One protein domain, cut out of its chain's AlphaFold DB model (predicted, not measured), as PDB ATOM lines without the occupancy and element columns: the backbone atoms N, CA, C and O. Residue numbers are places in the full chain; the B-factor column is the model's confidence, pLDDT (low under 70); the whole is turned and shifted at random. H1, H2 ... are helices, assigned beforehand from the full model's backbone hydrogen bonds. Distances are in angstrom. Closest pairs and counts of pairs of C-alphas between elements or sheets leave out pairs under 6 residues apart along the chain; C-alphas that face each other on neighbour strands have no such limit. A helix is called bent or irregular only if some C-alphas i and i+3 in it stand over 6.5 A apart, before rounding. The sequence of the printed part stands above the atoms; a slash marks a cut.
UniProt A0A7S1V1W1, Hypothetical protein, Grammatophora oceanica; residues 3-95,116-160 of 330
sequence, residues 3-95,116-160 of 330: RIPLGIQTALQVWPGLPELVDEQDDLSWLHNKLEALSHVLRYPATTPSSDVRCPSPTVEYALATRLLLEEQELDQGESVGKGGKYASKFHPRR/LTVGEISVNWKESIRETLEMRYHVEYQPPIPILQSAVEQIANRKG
ATOM      1  N   ARG A   3     -29.582  -4.537   1.717       82.00
ATOM      2  CA  ARG A   3     -29.446  -5.988   1.881       82.00
ATOM      3  C   ARG A   3     -30.531  -6.602   2.754       82.00
ATOM      4  O   ARG A   3     -30.859  -7.758   2.541       82.00
ATOM      5  N   ILE A   4     -31.081  -5.847   3.707       86.19
ATOM      6  CA  ILE A   4     -32.153  -6.326   4.590       86.19
ATOM      7  C   ILE A   4     -33.422  -6.634   3.778       86.19
ATOM      8  O   ILE A   4     -33.821  -7.796   3.758       86.19
ATOM      9  N   PRO A   5     -34.023  -5.680   3.033       87.12
ATOM     10  CA  PRO A   5     -35.218  -5.975   2.244       87.12
ATOM     11  C   PRO A   5     -34.952  -7.006   1.140       87.12
ATOM     12  O   PRO A   5     -35.814  -7.835   0.860       87.12
ATOM     13  N   LEU A   6     -33.753  -7.009   0.542       86.94
ATOM     14  CA  LEU A   6     -33.377  -8.027  -0.441       86.94
ATOM     15  C   LEU A   6     -33.246  -9.423   0.192       86.94
ATOM     16  O   LEU A   6     -33.697 -10.398  -0.400       86.94
ATOM     17  N   GLY A   7     -32.663  -9.522   1.387       91.88
ATOM     18  CA  GLY A   7     -32.528 -10.765   2.146       91.88
ATOM     19  C   GLY A   7     -33.882 -11.329   2.566       91.88
ATOM     20  O   GLY A   7     -34.138 -12.507   2.322       91.88
ATOM     21  N   ILE A   8     -34.779 -10.478   3.081       92.94
ATOM     22  CA  ILE A   8     -36.161 -10.863   3.407       92.94
ATOM     23  C   ILE A   8     -36.852 -11.418   2.161       92.94
ATOM     24  O   ILE A   8     -37.336 -12.546   2.164       92.94
ATOM     25  N   GLN A   9     -36.831 -10.667   1.056       91.94
ATOM     26  CA  GLN A   9     -37.456 -11.107  -0.190       91.94
ATOM     27  C   GLN A   9     -36.862 -12.425  -0.708       91.94
ATOM     28  O   GLN A   9     -37.594 -13.282  -1.196       91.94
ATOM     29  N   THR A  10     -35.543 -12.592  -0.603       93.56
ATOM     30  CA  THR A  10     -34.856 -13.825  -1.009       93.56
ATOM     31  C   THR A  10     -35.355 -15.010  -0.188       93.56
ATOM     32  O   THR A  10     -35.693 -16.038  -0.768       93.56
ATOM     33  N   ALA A  11     -35.457 -14.866   1.136       94.44
ATOM     34  CA  ALA A  11     -35.965 -15.918   2.011       94.44
ATOM     35  C   ALA A  11     -37.404 -16.313   1.646       94.44
ATOM     36  O   ALA A  11     -37.696 -17.498   1.484       94.44
ATOM     37  N   LEU A  12     -38.274 -15.317   1.443       92.00
ATOM     38  CA  LEU A  12     -39.678 -15.520   1.071       92.00
ATOM     39  C   LEU A  12     -39.842 -16.187  -0.300       92.00
ATOM     40  O   LEU A  12     -40.811 -16.904  -0.522       92.00
ATOM     41  N   GLN A  13     -38.899 -15.971  -1.219       92.44
ATOM     42  CA  GLN A  13     -38.909 -16.617  -2.529       92.44
ATOM     43  C   GLN A  13     -38.378 -18.058  -2.483       92.44
ATOM     44  O   GLN A  13     -38.842 -18.897  -3.251       92.44
ATOM     45  N   VAL A  14     -37.372 -18.332  -1.648       92.50
ATOM     46  CA  VAL A  14     -36.643 -19.611  -1.656       92.50
ATOM     47  C   VAL A  14     -37.331 -20.688  -0.822       92.50
ATOM     48  O   VAL A  14     -37.354 -21.842  -1.248       92.50
ATOM     49  N   TRP A  15     -37.904 -20.346   0.335       91.00
ATOM     50  CA  TRP A  15     -38.590 -21.330   1.176       91.00
ATOM     51  C   TRP A  15     -40.111 -21.272   0.981       91.00
ATOM     52  O   TRP A  15     -40.740 -20.291   1.391       91.00
ATOM     53  N   PRO A  16     -40.727 -22.318   0.394       77.44
ATOM     54  CA  PRO A  16     -42.176 -22.370   0.233       77.44
ATOM     55  C   PRO A  16     -42.861 -22.401   1.608       77.44
ATOM     56  O   PRO A  16     -42.391 -23.069   2.527       77.44
ATOM     57  N   GLY A  17     -43.951 -21.646   1.755       79.31
ATOM     58  CA  GLY A  17     -44.689 -21.491   3.016       79.31
ATOM     59  C   GLY A  17     -44.181 -20.365   3.923       79.31
ATOM     60  O   GLY A  17     -44.918 -19.913   4.789       79.31
ATOM     61  N   LEU A  18     -42.975 -19.828   3.699       82.12
ATOM     62  CA  LEU A  18     -42.500 -18.660   4.451       82.12
ATOM     63  C   LEU A  18     -43.372 -17.404   4.244       82.12
ATOM     64  O   LEU A  18     -43.633 -16.725   5.231       82.12
ATOM     65  N   PRO A  19     -43.871 -17.099   3.025       83.38
ATOM     66  CA  PRO A  19     -44.791 -15.976   2.819       83.38
ATOM     67  C   PRO A  19     -46.100 -16.084   3.604       83.38
ATOM     68  O   PRO A  19     -46.692 -15.063   3.924       83.38
ATOM     69  N   GLU A  20     -46.548 -17.299   3.928       80.88
ATOM     70  CA  GLU A  20     -47.786 -17.524   4.689       80.88
ATOM     71  C   GLU A  20     -47.621 -17.173   6.175       80.88
ATOM     72  O   GLU A  20     -48.611 -16.952   6.867       80.88
ATOM     73  N   LEU A  21     -46.374 -17.098   6.655       74.00
ATOM     74  CA  LEU A  21     -46.024 -16.726   8.026       74.00
ATOM     75  C   LEU A  21     -45.816 -15.217   8.209       74.00
ATOM     76  O   LEU A  21     -45.493 -14.804   9.316       74.00
ATOM     77  N   VAL A  22     -45.941 -14.416   7.144       80.12
ATOM     78  CA  VAL A  22     -45.658 -12.975   7.172       80.12
ATOM     79  C   VAL A  22     -46.935 -12.174   6.946       80.12
ATOM     80  O   VAL A  22     -47.496 -12.177   5.852       80.12
ATOM     81  N   ASP A  23     -47.345 -11.411   7.952       78.19
ATOM     82  CA  ASP A  23     -48.231 -10.266   7.780       78.19
ATOM     83  C   ASP A  23     -47.434  -9.104   7.162       78.19
ATOM     84  O   ASP A  23     -46.573  -8.493   7.801       78.19
ATOM     85  N   GLU A  24     -47.703  -8.803   5.889       70.56
ATOM     86  CA  GLU A  24     -46.961  -7.798   5.116       70.56
ATOM     87  C   GLU A  24     -46.922  -6.409   5.778       70.56
ATOM     88  O   GLU A  24     -46.002  -5.633   5.504       70.56
ATOM     89  N   GLN A  25     -47.884  -6.068   6.640       66.62
ATOM     90  CA  GLN A  25     -47.961  -4.740   7.250       66.62
ATOM     91  C   GLN A  25     -47.160  -4.617   8.546       66.62
ATOM     92  O   GLN A  25     -46.393  -3.660   8.693       66.62
ATOM     93  N   ASP A  26     -47.278  -5.586   9.450       69.38
ATOM     94  CA  ASP A  26     -46.652  -5.503  10.772       69.38
ATOM     95  C   ASP A  26     -45.312  -6.262  10.833       69.38
ATOM     96  O   ASP A  26     -44.318  -5.729  11.352       69.38
ATOM     97  N   ASP A  27     -45.223  -7.450  10.224       76.25
ATOM     98  CA  ASP A  27     -44.063  -8.346  10.344       76.25
ATOM     99  C   ASP A  27     -42.846  -7.832   9.573       76.25
ATOM    100  O   ASP A  27     -41.707  -8.007  10.013       76.25
ATOM    101  N   LEU A  28     -43.047  -7.142   8.445       83.56
ATOM    102  CA  LEU A  28     -41.932  -6.589   7.668       83.56
ATOM    103  C   LEU A  28     -41.171  -5.513   8.447       83.56
ATOM    104  O   LEU A  28     -39.938  -5.453   8.383       83.56
ATOM    105  N   SER A  29     -41.886  -4.680   9.208       81.06
ATOM    106  CA  SER A  29     -41.266  -3.657  10.054       81.06
ATOM    107  C   SER A  29     -40.492  -4.293  11.216       81.06
ATOM    108  O   SER A  29     -39.362  -3.893  11.511       81.06
ATOM    109  N   TRP A  30     -41.056  -5.338  11.825       83.94
ATOM    110  CA  TRP A  30     -40.422  -6.117  12.884       83.94
ATOM    111  C   TRP A  30     -39.144  -6.803  12.402       83.94
ATOM    112  O   TRP A  30     -38.077  -6.601  12.993       83.94
ATOM    113  N   LEU A  31     -39.232  -7.549  11.297       86.50
ATOM    114  CA  LEU A  31     -38.105  -8.234  10.670       86.50
ATOM    115  C   LEU A  31     -36.988  -7.253  10.345       86.50
ATOM    116  O   LEU A  31     -35.830  -7.513  10.673       86.50
ATOM    117  N   HIS A  32     -37.328  -6.109   9.748       86.94
ATOM    118  CA  HIS A  32     -36.338  -5.097   9.402       86.94
ATOM    119  C   HIS A  32     -35.554  -4.635  10.638       86.94
ATOM    120  O   HIS A  32     -34.324  -4.644  10.620       86.94
ATOM    121  N   ASN A  33     -36.243  -4.308  11.733       81.50
ATOM    122  CA  ASN A  33     -35.601  -3.848  12.967       81.50
ATOM    123  C   ASN A  33     -34.748  -4.937  13.638       81.50
ATOM    124  O   ASN A  33     -33.663  -4.652  14.148       81.50
ATOM    125  N   LYS A  34     -35.204  -6.195  13.636       83.62
ATOM    126  CA  LYS A  34     -34.439  -7.325  14.193       83.62
ATOM    127  C   LYS A  34     -33.177  -7.604  13.382       83.62
ATOM    128  O   LYS A  34     -32.104  -7.767  13.957       83.62
ATOM    129  N   LEU A  35     -33.292  -7.615  12.058       87.88
ATOM    130  CA  LEU A  35     -32.161  -7.811  11.151       87.88
ATOM    131  C   LEU A  35     -31.174  -6.643  11.210       87.88
ATOM    132  O   LEU A  35     -29.967  -6.853  11.112       87.88
ATOM    133  N   GLU A  36     -31.656  -5.419  11.417       80.69
ATOM    134  CA  GLU A  36     -30.801  -4.256  11.652       80.69
ATOM    135  C   GLU A  36     -30.004  -4.394  12.955       80.69
ATOM    136  O   GLU A  36     -28.784  -4.197  12.946       80.69
ATOM    137  N   ALA A  37     -30.646  -4.846  14.036       76.12
ATOM    138  CA  ALA A  37     -29.988  -5.129  15.313       76.12
ATOM    139  C   ALA A  37     -28.992  -6.306  15.252       76.12
ATOM    140  O   ALA A  37     -28.085  -6.372  16.076       76.12
ATOM    141  N   LEU A  38     -29.136  -7.215  14.283       82.00
ATOM    142  CA  LEU A  38     -28.186  -8.303  14.003       82.00
ATOM    143  C   LEU A  38     -27.139  -7.928  12.946       82.00
ATOM    144  O   LEU A  38     -26.246  -8.719  12.639       82.00
ATOM    145  N   SER A  39     -27.223  -6.739  12.349       80.00
ATOM    146  CA  SER A  39     -26.439  -6.422  11.156       80.00
ATOM    147  C   SER A  39     -24.924  -6.472  11.388       80.00
ATOM    148  O   SER A  39     -24.189  -6.770  10.451       80.00
ATOM    149  N   HIS A  40     -24.437  -6.247  12.610       72.38
ATOM    150  CA  HIS A  40     -23.012  -6.353  12.953       72.38
ATOM    151  C   HIS A  40     -22.469  -7.783  12.850       72.38
ATOM    152  O   HIS A  40     -21.303  -7.946  12.493       72.38
ATOM    153  N   VAL A  41     -23.293  -8.812  13.091       76.12
ATOM    154  CA  VAL A  41     -22.878 -10.222  12.952       76.12
ATOM    155  C   VAL A  41     -23.171 -10.805  11.572       76.12
ATOM    156  O   VAL A  41     -22.404 -11.641  11.102       76.12
ATOM    157  N   LEU A  42     -24.219 -10.326  10.893       80.62
ATOM    158  CA  LEU A  42     -24.645 -10.828   9.575       80.62
ATOM    159  C   LEU A  42     -23.842 -10.240   8.401       80.62
ATOM    160  O   LEU A  42     -23.840 -10.788   7.302       80.62
ATOM    161  N   ARG A  43     -23.152  -9.107   8.596       67.00
ATOM    162  CA  ARG A  43     -22.367  -8.440   7.534       67.00
ATOM    163  C   ARG A  43     -21.130  -9.219   7.087       67.00
ATOM    164  O   ARG A  43     -20.576  -8.894   6.039       67.00
ATOM    165  N   TYR A  44     -20.703 -10.206   7.864       63.25
ATOM    166  CA  TYR A  44     -19.440 -10.906   7.666       63.25
ATOM    167  C   TYR A  44     -19.681 -12.417   7.632       63.25
ATOM    168  O   TYR A  44     -19.627 -13.056   8.690       63.25
ATOM    169  N   PRO A  45     -19.973 -12.978   6.446       59.19
ATOM    170  CA  PRO A  45     -20.171 -14.409   6.304       59.19
ATOM    171  C   PRO A  45     -18.902 -15.139   6.739       59.19
ATOM    172  O   PRO A  45     -17.796 -14.722   6.390       59.19
ATOM    173  N   ALA A  46     -19.067 -16.209   7.517       53.78
ATOM    174  CA  ALA A  46     -17.955 -17.078   7.878       53.78
ATOM    175  C   ALA A  46     -17.340 -17.657   6.597       53.78
ATOM    176  O   ALA A  46     -18.056 -18.165   5.726       53.78
ATOM    177  N   THR A  47     -16.022 -17.547   6.464       52.00
ATOM    178  CA  THR A  47     -15.283 -18.141   5.354       52.00
ATOM    179  C   THR A  47     -15.247 -19.648   5.547       52.00
ATOM    180  O   THR A  47     -14.644 -20.147   6.491       52.00
ATOM    181  N   THR A  48     -15.870 -20.409   4.646       45.94
ATOM    182  CA  THR A  48     -15.550 -21.833   4.548       45.94
ATOM    183  C   THR A  48     -14.121 -21.956   4.018       45.94
ATOM    184  O   THR A  48     -13.819 -21.345   2.995       45.94
ATOM    185  N   PRO A  49     -13.238 -22.752   4.646       40.38
ATOM    186  CA  PRO A  49     -11.846 -22.920   4.217       40.38
ATOM    187  C   PRO A  49     -11.688 -23.696   2.892       40.38
ATOM    188  O   PRO A  49     -10.595 -24.167   2.579       40.38
ATOM    189  N   SER A  50     -12.755 -23.858   2.102       39.81
ATOM    190  CA  SER A  50     -12.673 -24.465   0.776       39.81
ATOM    191  C   SER A  50     -12.219 -23.430  -0.253       39.81
ATOM    192  O   SER A  50     -12.602 -22.264  -0.227       39.81
ATOM    193  N   SER A  51     -11.388 -23.879  -1.187       39.59
ATOM    194  CA  SER A  51     -10.740 -23.099  -2.245       39.59
ATOM    195  C   SER A  51     -11.687 -22.454  -3.272       39.59
ATOM    196  O   SER A  51     -11.207 -21.936  -4.278       39.59
ATOM    197  N   ASP A  52     -13.006 -22.494  -3.061       42.84
ATOM    198  CA  ASP A  52     -13.965 -21.851  -3.955       42.84
ATOM    199  C   ASP A  52     -14.179 -20.389  -3.549       42.84
ATOM    200  O   ASP A  52     -14.754 -20.048  -2.518       42.84
ATOM    201  N   VAL A  53     -13.689 -19.518  -4.430       47.00
ATOM    202  CA  VAL A  53     -13.432 -18.069  -4.323       47.00
ATOM    203  C   VAL A  53     -14.697 -17.201  -4.125       47.00
ATOM    204  O   VAL A  53     -14.697 -15.996  -4.373       47.00
ATOM    205  N   ARG A  54     -15.824 -17.760  -3.673       54.53
ATOM    206  CA  ARG A  54     -17.070 -17.003  -3.475       54.53
ATOM    207  C   ARG A  54     -17.538 -17.084  -2.032       54.53
ATOM    208  O   ARG A  54     -18.379 -17.903  -1.683       54.53
ATOM    209  N   CYS A  55     -17.042 -16.155  -1.216       59.06
ATOM    210  CA  CYS A  55     -17.716 -15.806   0.030       59.06
ATOM    211  C   CYS A  55     -19.176 -15.437  -0.294       59.06
ATOM    212  O   CYS A  55     -19.381 -14.563  -1.151       59.06
ATOM    213  N   PRO A  56     -20.178 -16.075   0.342       67.88
ATOM    214  CA  PRO A  56     -21.573 -15.766   0.070       67.88
ATOM    215  C   PRO A  56     -21.839 -14.285   0.340       67.88
ATOM    216  O   PRO A  56     -21.180 -13.650   1.166       67.88
ATOM    217  N   SER A  57     -22.774 -13.693  -0.398       75.50
ATOM    218  CA  SER A  57     -23.137 -12.299  -0.177       75.50
ATOM    219  C   SER A  57     -23.649 -12.132   1.257       75.50
ATOM    220  O   SER A  57     -24.443 -12.958   1.701       75.50
ATOM    221  N   PRO A  58     -23.322 -11.038   1.964       79.69
ATOM    222  CA  PRO A  58     -23.954 -10.720   3.245       79.69
ATOM    223  C   PRO A  58     -25.493 -10.728   3.185       79.69
ATOM    224  O   PRO A  58     -26.160 -10.967   4.182       79.69
ATOM    225  N   THR A  59     -26.082 -10.512   2.003       86.06
ATOM    226  CA  THR A  59     -27.527 -10.653   1.755       86.06
ATOM    227  C   THR A  59     -28.051 -12.071   2.031       86.06
ATOM    228  O   THR A  59     -29.182 -12.219   2.486       86.06
ATOM    229  N   VAL A  60     -27.237 -13.106   1.800       88.81
ATOM    230  CA  VAL A  60     -27.570 -14.507   2.108       88.81
ATOM    231  C   VAL A  60     -27.691 -14.718   3.617       88.81
ATOM    232  O   VAL A  60     -28.626 -15.375   4.062       88.81
ATOM    233  N   GLU A  61     -26.812 -14.101   4.410       89.31
ATOM    234  CA  GLU A  61     -26.881 -14.149   5.878       89.31
ATOM    235  C   GLU A  61     -28.177 -13.492   6.387       89.31
ATOM    236  O   GLU A  61     -28.852 -14.046   7.252       89.31
ATOM    237  N   TYR A  62     -28.604 -12.371   5.787       91.88
ATOM    238  CA  TYR A  62     -29.915 -11.776   6.087       91.88
ATOM    239  C   TYR A  62     -31.083 -12.694   5.704       91.88
ATOM    240  O   TYR A  62     -32.078 -12.732   6.424       91.88
ATOM    241  N   ALA A  63     -30.984 -13.445   4.604       93.44
ATOM    242  CA  ALA A  63     -32.024 -14.393   4.209       93.44
ATOM    243  C   ALA A  63     -32.128 -15.573   5.195       93.44
ATOM    244  O   ALA A  63     -33.227 -15.914   5.632       93.44
ATOM    245  N   LEU A  64     -30.993 -16.136   5.625       91.88
ATOM    246  CA  LEU A  64     -30.948 -17.169   6.668       91.88
ATOM    247  C   LEU A  64     -31.507 -16.655   8.000       91.88
ATOM    248  O   LEU A  64     -32.346 -17.313   8.615       91.88
ATOM    249  N   ALA A  65     -31.098 -15.457   8.421       92.75
ATOM    250  CA  ALA A  65     -31.598 -14.840   9.645       92.75
ATOM    251  C   ALA A  65     -33.103 -14.549   9.570       92.75
ATOM    252  O   ALA A  65     -33.799 -14.707  10.566       92.75
ATOM    253  N   THR A  66     -33.625 -14.186   8.392       93.81
ATOM    254  CA  THR A  66     -35.071 -14.013   8.178       93.81
ATOM    255  C   THR A  66     -35.818 -15.319   8.437       93.81
ATOM    256  O   THR A  66     -36.816 -15.312   9.154       93.81
ATOM    257  N   ARG A  67     -35.325 -16.449   7.906       92.12
ATOM    258  CA  ARG A  67     -35.943 -17.763   8.138       92.12
ATOM    259  C   ARG A  67     -35.964 -18.129   9.621       92.12
ATOM    260  O   ARG A  67     -37.005 -18.559  10.102       92.12
ATOM    261  N   LEU A  68     -34.846 -17.931  10.324       90.81
ATOM    262  CA  LEU A  68     -34.770 -18.159  11.768       90.81
ATOM    263  C   LEU A  68     -35.776 -17.281  12.516       90.81
ATOM    264  O   LEU A  68     -36.580 -17.795  13.277       90.81
ATOM    265  N   LEU A  69     -35.752 -15.965  12.287       90.00
ATOM    266  CA  LEU A  69     -36.594 -15.018  13.020       90.00
ATOM    267  C   LEU A  69     -38.086 -15.314  12.848       90.00
ATOM    268  O   LEU A  69     -38.817 -15.262  13.831       90.00
ATOM    269  N   LEU A  70     -38.533 -15.663  11.640       86.81
ATOM    270  CA  LEU A  70     -39.932 -16.029  11.411       86.81
ATOM    271  C   LEU A  70     -40.332 -17.312  12.145       86.81
ATOM    272  O   LEU A  70     -41.433 -17.388  12.679       86.81
ATOM    273  N   GLU A  71     -39.436 -18.295  12.236       84.19
ATOM    274  CA  GLU A  71     -39.703 -19.489  13.040       84.19
ATOM    275  C   GLU A  71     -39.720 -19.177  14.543       84.19
ATOM    276  O   GLU A  71     -40.599 -19.648  15.258       84.19
ATOM    277  N   GLU A  72     -38.802 -18.340  15.033       83.38
ATOM    278  CA  GLU A  72     -38.807 -17.888  16.429       83.38
ATOM    279  C   GLU A  72     -40.089 -17.103  16.765       83.38
ATOM    280  O   GLU A  72     -40.625 -17.241  17.863       83.38
ATOM    281  N   GLN A  73     -40.618 -16.318  15.821       78.62
ATOM    282  CA  GLN A  73     -41.903 -15.624  15.965       78.62
ATOM    283  C   GLN A  73     -43.079 -16.608  16.044       78.62
ATOM    284  O   GLN A  73     -43.981 -16.416  16.863       78.62
ATOM    285  N   GLU A  74     -43.068 -17.667  15.233       76.62
ATOM    286  CA  GLU A  74     -44.082 -18.727  15.275       76.62
ATOM    287  C   GLU A  74     -44.033 -19.500  16.605       76.62
ATOM    288  O   GLU A  74     -45.074 -19.729  17.228       76.62
ATOM    289  N   LEU A  75     -42.829 -19.839  17.086       72.06
ATOM    290  CA  LEU A  75     -42.609 -20.508  18.377       72.06
ATOM    291  C   LEU A  75     -43.087 -19.669  19.564       72.06
ATOM    292  O   LEU A  75     -43.609 -20.215  20.536       72.06
ATOM    293  N   ASP A  76     -42.929 -18.354  19.474       69.50
ATOM    294  CA  ASP A  76     -43.391 -17.403  20.479       69.50
ATOM    295  C   ASP A  76     -44.917 -17.208  20.466       69.50
ATOM    296  O   ASP A  76     -45.455 -16.602  21.384       69.50
ATOM    297  N   GLN A  77     -45.636 -17.676  19.435       65.00
ATOM    298  CA  GLN A  77     -47.077 -17.431  19.222       65.00
ATOM    299  C   GLN A  77     -47.483 -15.941  19.310       65.00
ATOM    300  O   GLN A  77     -48.648 -15.611  19.546       65.00
ATOM    301  N   GLY A  78     -46.525 -15.025  19.139       56.56
ATOM    302  CA  GLY A  78     -46.704 -13.590  19.384       56.56
ATOM    303  C   GLY A  78     -46.897 -13.200  20.860       56.56
ATOM    304  O   GLY A  78     -47.356 -12.089  21.134       56.56
ATOM    305  N   GLU A  79     -46.586 -14.082  21.818       53.06
ATOM    306  CA  GLU A  79     -46.744 -13.848  23.261       53.06
ATOM    307  C   GLU A  79     -45.676 -12.918  23.845       53.06
ATOM    308  O   GLU A  79     -45.943 -12.214  24.832       53.06
ATOM    309  N   SER A  80     -44.485 -12.832  23.244       52.78
ATOM    310  CA  SER A  80     -43.491 -11.835  23.627       52.78
ATOM    311  C   SER A  80     -43.959 -10.451  23.192       52.78
ATOM    312  O   SER A  80     -43.571  -9.890  22.175       52.78
ATOM    313  N   VAL A  81     -44.722  -9.803  24.069       45.53
ATOM    314  CA  VAL A  81     -44.994  -8.352  24.071       45.53
ATOM    315  C   VAL A  81     -43.737  -7.505  24.320       45.53
ATOM    316  O   VAL A  81     -43.854  -6.309  24.600       45.53
ATOM    317  N   GLY A  82     -42.567  -8.153  24.332       45.66
ATOM    318  CA  GLY A  82     -41.322  -7.724  24.935       45.66
ATOM    319  C   GLY A  82     -41.527  -6.671  26.028       45.66
ATOM    320  O   GLY A  82     -41.254  -5.480  25.916       45.66
ATOM    321  N   LYS A  83     -42.035  -7.121  27.167       41.53
ATOM    322  CA  LYS A  83     -42.126  -6.247  28.341       41.53
ATOM    323  C   LYS A  83     -40.821  -6.187  29.136       41.53
ATOM    324  O   LYS A  83     -40.683  -5.314  29.983       41.53
ATOM    325  N   GLY A  84     -39.848  -7.056  28.845       40.53
ATOM    326  CA  GLY A  84     -38.568  -7.120  29.553       40.53
ATOM    327  C   GLY A  84     -37.378  -7.163  28.602       40.53
ATOM    328  O   GLY A  84     -36.915  -8.234  28.233       40.53
ATOM    329  N   GLY A  85     -36.886  -5.994  28.194       42.47
ATOM    330  CA  GLY A  85     -35.670  -5.842  27.392       42.47
ATOM    331  C   GLY A  85     -35.611  -4.470  26.723       42.47
ATOM    332  O   GLY A  85     -36.643  -3.848  26.478       42.47
ATOM    333  N   LYS A  86     -34.413  -3.980  26.392       39.94
ATOM    334  CA  LYS A  86     -34.208  -2.637  25.806       39.94
ATOM    335  C   LYS A  86     -34.955  -2.387  24.476       39.94
ATOM    336  O   LYS A  86     -35.107  -1.239  24.081       39.94
ATOM    337  N   TYR A  87     -35.465  -3.437  23.823       41.72
ATOM    338  CA  TYR A  87     -36.112  -3.390  22.498       41.72
ATOM    339  C   TYR A  87     -37.581  -3.819  22.486       41.72
ATOM    340  O   TYR A  87     -38.142  -4.127  21.437       41.72
ATOM    341  N   ALA A  88     -38.185  -3.961  23.657       42.16
ATOM    342  CA  ALA A  88     -39.061  -5.098  23.813       42.16
ATOM    343  C   ALA A  88     -40.537  -4.827  23.370       42.16
ATOM    344  O   ALA A  88     -41.163  -5.730  22.840       42.16
ATOM    345  N   SER A  89     -41.101  -3.616  23.372       40.72
ATOM    346  CA  SER A  89     -42.560  -3.468  23.122       40.72
ATOM    347  C   SER A  89     -42.994  -2.762  21.832       40.72
ATOM    348  O   SER A  89     -44.194  -2.676  21.571       40.72
ATOM    349  N   LYS A  90     -42.070  -2.224  21.024       43.06
ATOM    350  CA  LYS A  90     -42.439  -1.294  19.934       43.06
ATOM    351  C   LYS A  90     -42.683  -1.913  18.564       43.06
ATOM    352  O   LYS A  90     -43.250  -1.233  17.720       43.06
ATOM    353  N   PHE A  91     -42.270  -3.156  18.346       43.69
ATOM    354  CA  PHE A  91     -42.255  -3.720  16.997       43.69
ATOM    355  C   PHE A  91     -42.873  -5.101  16.895       43.69
ATOM    356  O   PHE A  91     -42.825  -5.664  15.821       43.69
ATOM    357  N   HIS A  92     -43.424  -5.666  17.971       47.88
ATOM    358  CA  HIS A  92     -44.077  -6.964  17.851       47.88
ATOM    359  C   HIS A  92     -45.423  -6.812  17.121       47.88
ATOM    360  O   HIS A  92     -46.254  -6.016  17.574       47.88
ATOM    361  N   PRO A  93     -45.638  -7.565  16.033       47.88
ATOM    362  CA  PRO A  93     -46.923  -7.676  15.355       47.88
ATOM    363  C   PRO A  93     -47.965  -8.115  16.375       47.88
ATOM    364  O   PRO A  93     -47.821  -9.145  17.040       47.88
ATOM    365  N   ARG A  94     -48.982  -7.283  16.598       46.72
ATOM    366  CA  ARG A  94     -50.055  -7.640  17.525       46.72
ATOM    367  C   ARG A  94     -50.989  -8.573  16.787       46.72
ATOM    368  O   ARG A  94     -51.494  -8.218  15.731       46.72
ATOM    369  N   ARG A  95     -51.291  -9.723  17.390       50.34
ATOM    370  CA  ARG A  95     -52.380 -10.577  16.918       50.34
ATOM    371  C   ARG A  95     -53.634  -9.715  16.744       50.34
ATOM    372  O   ARG A  95     -54.098  -9.099  17.710       50.34
ATOM    373  N   LEU A 116     -35.444 -17.527  20.927       77.94
ATOM    374  CA  LEU A 116     -34.126 -16.916  21.029       77.94
ATOM    375  C   LEU A 116     -34.227 -15.390  20.950       77.94
ATOM    376  O   LEU A 116     -34.872 -14.804  20.079       77.94
ATOM    377  N   THR A 117     -33.528 -14.711  21.854       82.12
ATOM    378  CA  THR A 117     -33.385 -13.254  21.801       82.12
ATOM    379  C   THR A 117     -32.359 -12.838  20.746       82.12
ATOM    380  O   THR A 117     -31.427 -13.572  20.432       82.12
ATOM    381  N   VAL A 118     -32.452 -11.596  20.256       79.62
ATOM    382  CA  VAL A 118     -31.448 -11.005  19.344       79.62
ATOM    383  C   VAL A 118     -30.028 -11.100  19.914       79.62
ATOM    384  O   VAL A 118     -29.084 -11.334  19.167       79.62
ATOM    385  N   GLY A 119     -29.869 -10.952  21.235       75.00
ATOM    386  CA  GLY A 119     -28.571 -11.094  21.896       75.00
ATOM    387  C   GLY A 119     -28.030 -12.521  21.818       75.00
ATOM    388  O   GLY A 119     -26.867 -12.715  21.477       75.00
ATOM    389  N   GLU A 120     -28.877 -13.521  22.060       81.12
ATOM    390  CA  GLU A 120     -28.498 -14.936  21.957       81.12
ATOM    391  C   GLU A 120     -28.168 -15.329  20.519       81.12
ATOM    392  O   GLU A 120     -27.160 -15.999  20.290       81.12
ATOM    393  N   ILE A 121     -28.959 -14.852  19.553       85.19
ATOM    394  CA  ILE A 121     -28.675 -15.039  18.128       85.19
ATOM    395  C   ILE A 121     -27.335 -14.390  17.775       85.19
ATOM    396  O   ILE A 121     -26.499 -15.019  17.137       85.19
ATOM    397  N   SER A 122     -27.095 -13.158  18.227       79.75
ATOM    398  CA  SER A 122     -25.859 -12.431  17.934       79.75
ATOM    399  C   SER A 122     -24.617 -13.133  18.476       79.75
ATOM    400  O   SER A 122     -23.613 -13.183  17.774       79.75
ATOM    401  N   VAL A 123     -24.649 -13.630  19.714       78.81
ATOM    402  CA  VAL A 123     -23.478 -14.272  20.334       78.81
ATOM    403  C   VAL A 123     -23.165 -15.604  19.655       78.81
ATOM    404  O   VAL A 123     -22.004 -15.905  19.415       78.81
ATOM    405  N   ASN A 124     -24.192 -16.366  19.274       83.69
ATOM    406  CA  ASN A 124     -24.021 -17.730  18.775       83.69
ATOM    407  C   ASN A 124     -24.091 -17.849  17.241       83.69
ATOM    408  O   ASN A 124     -23.995 -18.963  16.721       83.69
ATOM    409  N   TRP A 125     -24.256 -16.733  16.505       85.38
ATOM    410  CA  TRP A 125     -24.465 -16.750  15.048       85.38
ATOM    411  C   TRP A 125     -23.385 -17.554  14.329       85.38
ATOM    412  O   TRP A 125     -23.689 -18.510  13.618       85.38
ATOM    413  N   LYS A 126     -22.120 -17.180  14.548       81.31
ATOM    414  CA  LYS A 126     -20.966 -17.788  13.876       81.31
ATOM    415  C   LYS A 126     -20.561 -19.137  14.468       81.31
ATOM    416  O   LYS A 126     -20.011 -19.952  13.743       81.31
ATOM    417  N   GLU A 127     -20.815 -19.354  15.756       77.88
ATOM    418  CA  GLU A 127     -20.333 -20.540  16.472       77.88
ATOM    419  C   GLU A 127     -21.188 -21.783  16.225       77.88
ATOM    420  O   GLU A 127     -20.656 -22.886  16.187       77.88
ATOM    421  N   SER A 128     -22.510 -21.632  16.096       82.44
ATOM    422  CA  SER A 128     -23.406 -22.797  16.016       82.44
ATOM    423  C   SER A 128     -24.691 -22.552  15.237       82.44
ATOM    424  O   SER A 128     -25.158 -23.450  14.531       82.44
ATOM    425  N   ILE A 129     -25.276 -21.353  15.326       86.50
ATOM    426  CA  ILE A 129     -26.583 -21.090  14.715       86.50
ATOM    427  C   ILE A 129     -26.478 -21.198  13.198       86.50
ATOM    428  O   ILE A 129     -27.216 -21.985  12.618       86.50
ATOM    429  N   ARG A 130     -25.543 -20.493  12.551       86.25
ATOM    430  CA  ARG A 130     -25.403 -20.488  11.084       86.25
ATOM    431  C   ARG A 130     -25.283 -21.897  10.496       86.25
ATOM    432  O   ARG A 130     -26.010 -22.218   9.561       86.25
ATOM    433  N   GLU A 131     -24.410 -22.732  11.057       83.00
ATOM    434  CA  GLU A 131     -24.222 -24.125  10.622       83.00
ATOM    435  C   GLU A 131     -25.503 -24.949  10.824       83.00
ATOM    436  O   GLU A 131     -25.934 -25.687   9.938       83.00
ATOM    437  N   THR A 132     -26.179 -24.752  11.959       85.25
ATOM    438  CA  THR A 132     -27.471 -25.393  12.233       85.25
ATOM    439  C   THR A 132     -28.530 -24.980  11.210       85.25
ATOM    440  O   THR A 132     -29.266 -25.840  10.727       85.25
ATOM    441  N   LEU A 133     -28.610 -23.695  10.839       85.81
ATOM    442  CA  LEU A 133     -29.549 -23.216   9.817       85.81
ATOM    443  C   LEU A 133     -29.245 -23.842   8.449       85.81
ATOM    444  O   LEU A 133     -30.170 -24.226   7.735       85.81
ATOM    445  N   GLU A 134     -27.966 -23.963   8.090       84.12
ATOM    446  CA  GLU A 134     -27.534 -24.560   6.824       84.12
ATOM    447  C   GLU A 134     -27.943 -26.034   6.718       84.12
ATOM    448  O   GLU A 134     -28.454 -26.459   5.681       84.12
ATOM    449  N   MET A 135     -27.795 -26.795   7.806       80.38
ATOM    450  CA  MET A 135     -28.234 -28.192   7.865       80.38
ATOM    451  C   MET A 135     -29.759 -28.329   7.907       80.38
ATOM    452  O   MET A 135     -30.324 -29.230   7.286       80.38
ATOM    453  N   ARG A 136     -30.437 -27.458   8.662       85.19
ATOM    454  CA  ARG A 136     -31.871 -27.581   8.950       85.19
ATOM    455  C   ARG A 136     -32.754 -27.110   7.800       85.19
ATOM    456  O   ARG A 136     -33.772 -27.740   7.530       85.19
ATOM    457  N   TYR A 137     -32.395 -26.014   7.135       86.12
ATOM    458  CA  TYR A 137     -33.239 -25.371   6.123       86.12
ATOM    459  C   TYR A 137     -32.769 -25.655   4.702       86.12
ATOM    460  O   TYR A 137     -32.662 -24.744   3.879       86.12
ATOM    461  N   HIS A 138     -32.521 -26.927   4.398       86.50
ATOM    462  CA  HIS A 138     -32.247 -27.353   3.034       86.50
ATOM    463  C   HIS A 138     -33.400 -26.978   2.090       86.50
ATOM    464  O   HIS A 138     -34.578 -27.000   2.463       86.50
ATOM    465  N   VAL A 139     -33.082 -26.704   0.832       83.12
ATOM    466  CA  VAL A 139     -34.079 -26.456  -0.216       83.12
ATOM    467  C   VAL A 139     -34.046 -27.664  -1.134       83.12
ATOM    468  O   VAL A 139     -33.017 -27.938  -1.739       83.12
ATOM    469  N   GLU A 140     -35.128 -28.444  -1.163       85.31
ATOM    470  CA  GLU A 140     -35.191 -29.694  -1.944       85.31
ATOM    471  C   GLU A 140     -34.006 -30.645  -1.661       85.31
ATOM    472  O   GLU A 140     -33.411 -31.219  -2.569       85.31
ATOM    473  N   TYR A 141     -33.651 -30.800  -0.378       85.69
ATOM    474  CA  TYR A 141     -32.508 -31.596   0.100       85.69
ATOM    475  C   TYR A 141     -31.125 -31.095  -0.349       85.69
ATOM    476  O   TYR A 141     -30.135 -31.813  -0.211       85.69
ATOM    477  N   GLN A 142     -31.030 -29.863  -0.848       86.88
ATOM    478  CA  GLN A 142     -29.766 -29.215  -1.190       86.88
ATOM    479  C   GLN A 142     -29.368 -28.168  -0.141       86.88
ATOM    480  O   GLN A 142     -30.247 -27.555   0.480       86.88
ATOM    481  N   PRO A 143     -28.057 -27.912   0.039       85.62
ATOM    482  CA  PRO A 143     -27.580 -26.830   0.892       85.62
ATOM    483  C   PRO A 143     -28.212 -25.485   0.492       85.62
ATOM    484  O   PRO A 143     -28.239 -25.156  -0.699       85.62
ATOM    485  N   PRO A 144     -28.710 -24.680   1.445       88.50
ATOM    486  CA  PRO A 144     -29.444 -23.460   1.120       88.50
ATOM    487  C   PRO A 144     -28.553 -22.338   0.577       88.50
ATOM    488  O   PRO A 144     -29.018 -21.538  -0.231       88.50
ATOM    489  N   ILE A 145     -27.279 -22.261   0.981       89.38
ATOM    490  CA  ILE A 145     -26.399 -21.122   0.663       89.38
ATOM    491  C   ILE A 145     -26.250 -20.887  -0.855       89.38
ATOM    492  O   ILE A 145     -26.496 -19.758  -1.291       89.38
ATOM    493  N   PRO A 146     -25.910 -21.891  -1.692       88.94
ATOM    494  CA  PRO A 146     -25.806 -21.689  -3.141       88.94
ATOM    495  C   PRO A 146     -27.123 -21.246  -3.792       88.94
ATOM    496  O   PRO A 146     -27.124 -20.430  -4.716       88.94
ATOM    497  N   ILE A 147     -28.252 -21.752  -3.292       89.69
ATOM    498  CA  ILE A 147     -29.587 -21.456  -3.824       89.69
ATOM    499  C   ILE A 147     -29.993 -20.026  -3.472       89.69
ATOM    500  O   ILE A 147     -30.411 -19.266  -4.349       89.69
ATOM    501  N   LEU A 148     -29.793 -19.624  -2.215       90.75
ATOM    502  CA  LEU A 148     -29.998 -18.251  -1.757       90.75
ATOM    503  C   LEU A 148     -29.120 -17.275  -2.540       90.75
ATOM    504  O   LEU A 148     -29.611 -16.245  -2.993       90.75
ATOM    505  N   GLN A 149     -27.846 -17.609  -2.761       89.12
ATOM    506  CA  GLN A 149     -26.932 -16.781  -3.547       89.12
ATOM    507  C   GLN A 149     -27.446 -16.580  -4.981       89.12
ATOM    508  O   GLN A 149     -27.510 -15.446  -5.458       89.12
ATOM    509  N   SER A 150     -27.885 -17.653  -5.650       89.06
ATOM    510  CA  SER A 150     -28.480 -17.556  -6.989       89.06
ATOM    511  C   SER A 150     -29.756 -16.707  -6.992       89.06
ATOM    512  O   SER A 150     -29.946 -15.871  -7.877       89.06
ATOM    513  N   ALA A 151     -30.618 -16.865  -5.986       90.56
ATOM    514  CA  ALA A 151     -31.847 -16.089  -5.861       90.56
ATOM    515  C   ALA A 151     -31.570 -14.592  -5.641       90.56
ATOM    516  O   ALA A 151     -32.188 -13.763  -6.312       90.56
ATOM    517  N   VAL A 152     -30.597 -14.233  -4.795       88.06
ATOM    518  CA  VAL A 152     -30.147 -12.841  -4.602       88.06
ATOM    519  C   VAL A 152     -29.726 -12.223  -5.934       88.06
ATOM    520  O   VAL A 152     -30.183 -11.132  -6.279       88.06
ATOM    521  N   GLU A 153     -28.887 -12.920  -6.702       85.38
ATOM    522  CA  GLU A 153     -28.403 -12.450  -8.005       85.38
ATOM    523  C   GLU A 153     -29.554 -12.266  -9.002       85.38
ATOM    524  O   GLU A 153     -29.633 -11.244  -9.689       85.38
ATOM    525  N   GLN A 154     -30.495 -13.210  -9.051       87.38
ATOM    526  CA  GLN A 154     -31.671 -13.118  -9.916       87.38
ATOM    527  C   GLN A 154     -32.580 -11.944  -9.541       87.38
ATOM    528  O   GLN A 154     -32.999 -11.199 -10.429       87.38
ATOM    529  N   ILE A 155     -32.889 -11.755  -8.255       85.69
ATOM    530  CA  ILE A 155     -33.745 -10.655  -7.788       85.69
ATOM    531  C   ILE A 155     -33.069  -9.310  -8.067       85.69
ATOM    532  O   ILE A 155     -33.718  -8.402  -8.595       85.69
ATOM    533  N   ALA A 156     -31.771  -9.194  -7.770       80.44
ATOM    534  CA  ALA A 156     -30.988  -7.991  -8.033       80.44
ATOM    535  C   ALA A 156     -30.999  -7.621  -9.524       80.44
ATOM    536  O   ALA A 156     -31.238  -6.463  -9.870       80.44
ATOM    537  N   ASN A 157     -30.819  -8.611 -10.406       80.06
ATOM    538  CA  ASN A 157     -30.854  -8.412 -11.854       80.06
ATOM    539  C   ASN A 157     -32.257  -8.046 -12.366       80.06
ATOM    540  O   ASN A 157     -32.384  -7.128 -13.170       80.06
ATOM    541  N   ARG A 158     -33.319  -8.720 -11.894       79.69
ATOM    542  CA  ARG A 158     -34.705  -8.473 -12.342       79.69
ATOM    543  C   ARG A 158     -35.228  -7.105 -11.935       79.69
ATOM    544  O   ARG A 158     -35.895  -6.453 -12.730       79.69
ATOM    545  N   LYS A 159     -34.961  -6.679 -10.700       70.44
ATOM    546  CA  LYS A 159     -35.460  -5.395 -10.191       70.44
ATOM    547  C   LYS A 159     -34.702  -4.198 -10.755       70.44
ATOM    548  O   LYS A 159     -35.075  -3.075 -10.435       70.44
ATOM    549  N   GLY A 160     -33.634  -4.433 -11.528       62.66
ATOM    550  CA  GLY A 160     -32.707  -3.381 -11.930       62.66
ATOM    551  C   GLY A 160     -32.299  -2.542 -10.727       62.66
ATOM    552  O   GLY A 160     -32.199  -1.330 -10.871       62.66
TER     553      GLY A 160
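This is residues 3 to 95 and 116 to 160 of the 330 residues of the protein "Hypothetical protein" of Grammatophora oceanica (UniProt A0A7S1V1W1). A long helix, H5, runs through the middle of a cluster of crossed helices: H1, H3 and H7 cross it steeply, and a sharply kinked helix, H6, crosses near it. Two long loops, residues 43 to 57 and 76 to 95, reach away from this core toward the two far ends of the model. The printed part has 138 residues with seven named helices, H1 to H7 in order along the chain, and no named strand; its class is all helix. It is compact, with a radius of gyration of the C-alphas of 14.8 A and spans of 47 by 32 by 28 A.

H1, residues 3 to 14, touches H5, residues 58 to 75, with 24 pairs of C-alphas within 8 A, the closest being Gly 7 and Ala 63 at 4.2 A; they run the same way at a steep tilt of 66 degrees. H2, residues 18 to 21, touches H1 only at the corner, Leu 12 and Leu 18 having the closest C-alphas at 5.4 A. H2 also touches residues 67 to 74 of H5, where the closest C-alphas, Leu 21 and Leu 70, are 7.0 A apart. H3, residues 27 to 37, touches residues 62 to 69 of H5 at a steep tilt of 58 degrees, opposite ways, with the C-alphas of Leu 35 and Tyr 62 closest at 6.8 A. H4, residues 39 to 42, only just touches H5, with 3 pairs of C-alphas within 8 A, the closest Leu 42 and Glu 61 at 5.4 A. H6, residues 118 to 136, also only just touches H5, with 3 pairs, the closest C-alphas being those of Leu 64 and Leu 133 at 7.0 A; their lines are about perpendicular at 82 degrees. H6 is irregular, with C-alphas 123 and 126 7.8 A apart and a kink of 92 degrees near residue 125. H7, residues 144 to 158, touches H1 at a tilt of 68 degrees, only just steep, opposite ways, with the C-alphas of Thr 10 and Val 152 closest at 6.0 A. Among the pairs that stay apart are H1 and H6, and H3 and H7. Every O i to N i+4 pair is within hydrogen-bond range in H1, H3, H5 and H7, against 10 of 15 in H6; H2 and H4 are too short for such a pair.

H1 begins at C-alpha 3, (-29.446, -5.988, 1.881), and measures 15.8 A from first to last C-alpha. H2 and H4 have four residues each, and H3 measures 15.3 A. H5 measures 25.9 A and begins at C-alpha 58, (-23.954, -10.720, 3.245). H6 measures 19.6 A, and H7 measures 20.8 A and ends at C-alpha 158, (-34.705, -8.473, -12.342).

The C-alphas of Ser 51 and Arg 95 are the two farthest apart, 47.5 A. Residues 96 to 115 are not printed, and C-alphas 95 and 116 are 19.8 A apart across this cut. The link from H4 to H5 is long, with 15 residues. The mean pLDDT of the printed part is 75.4, and residues 25 to 26, 43 to 56, 76 to 95 and 160 are under 70.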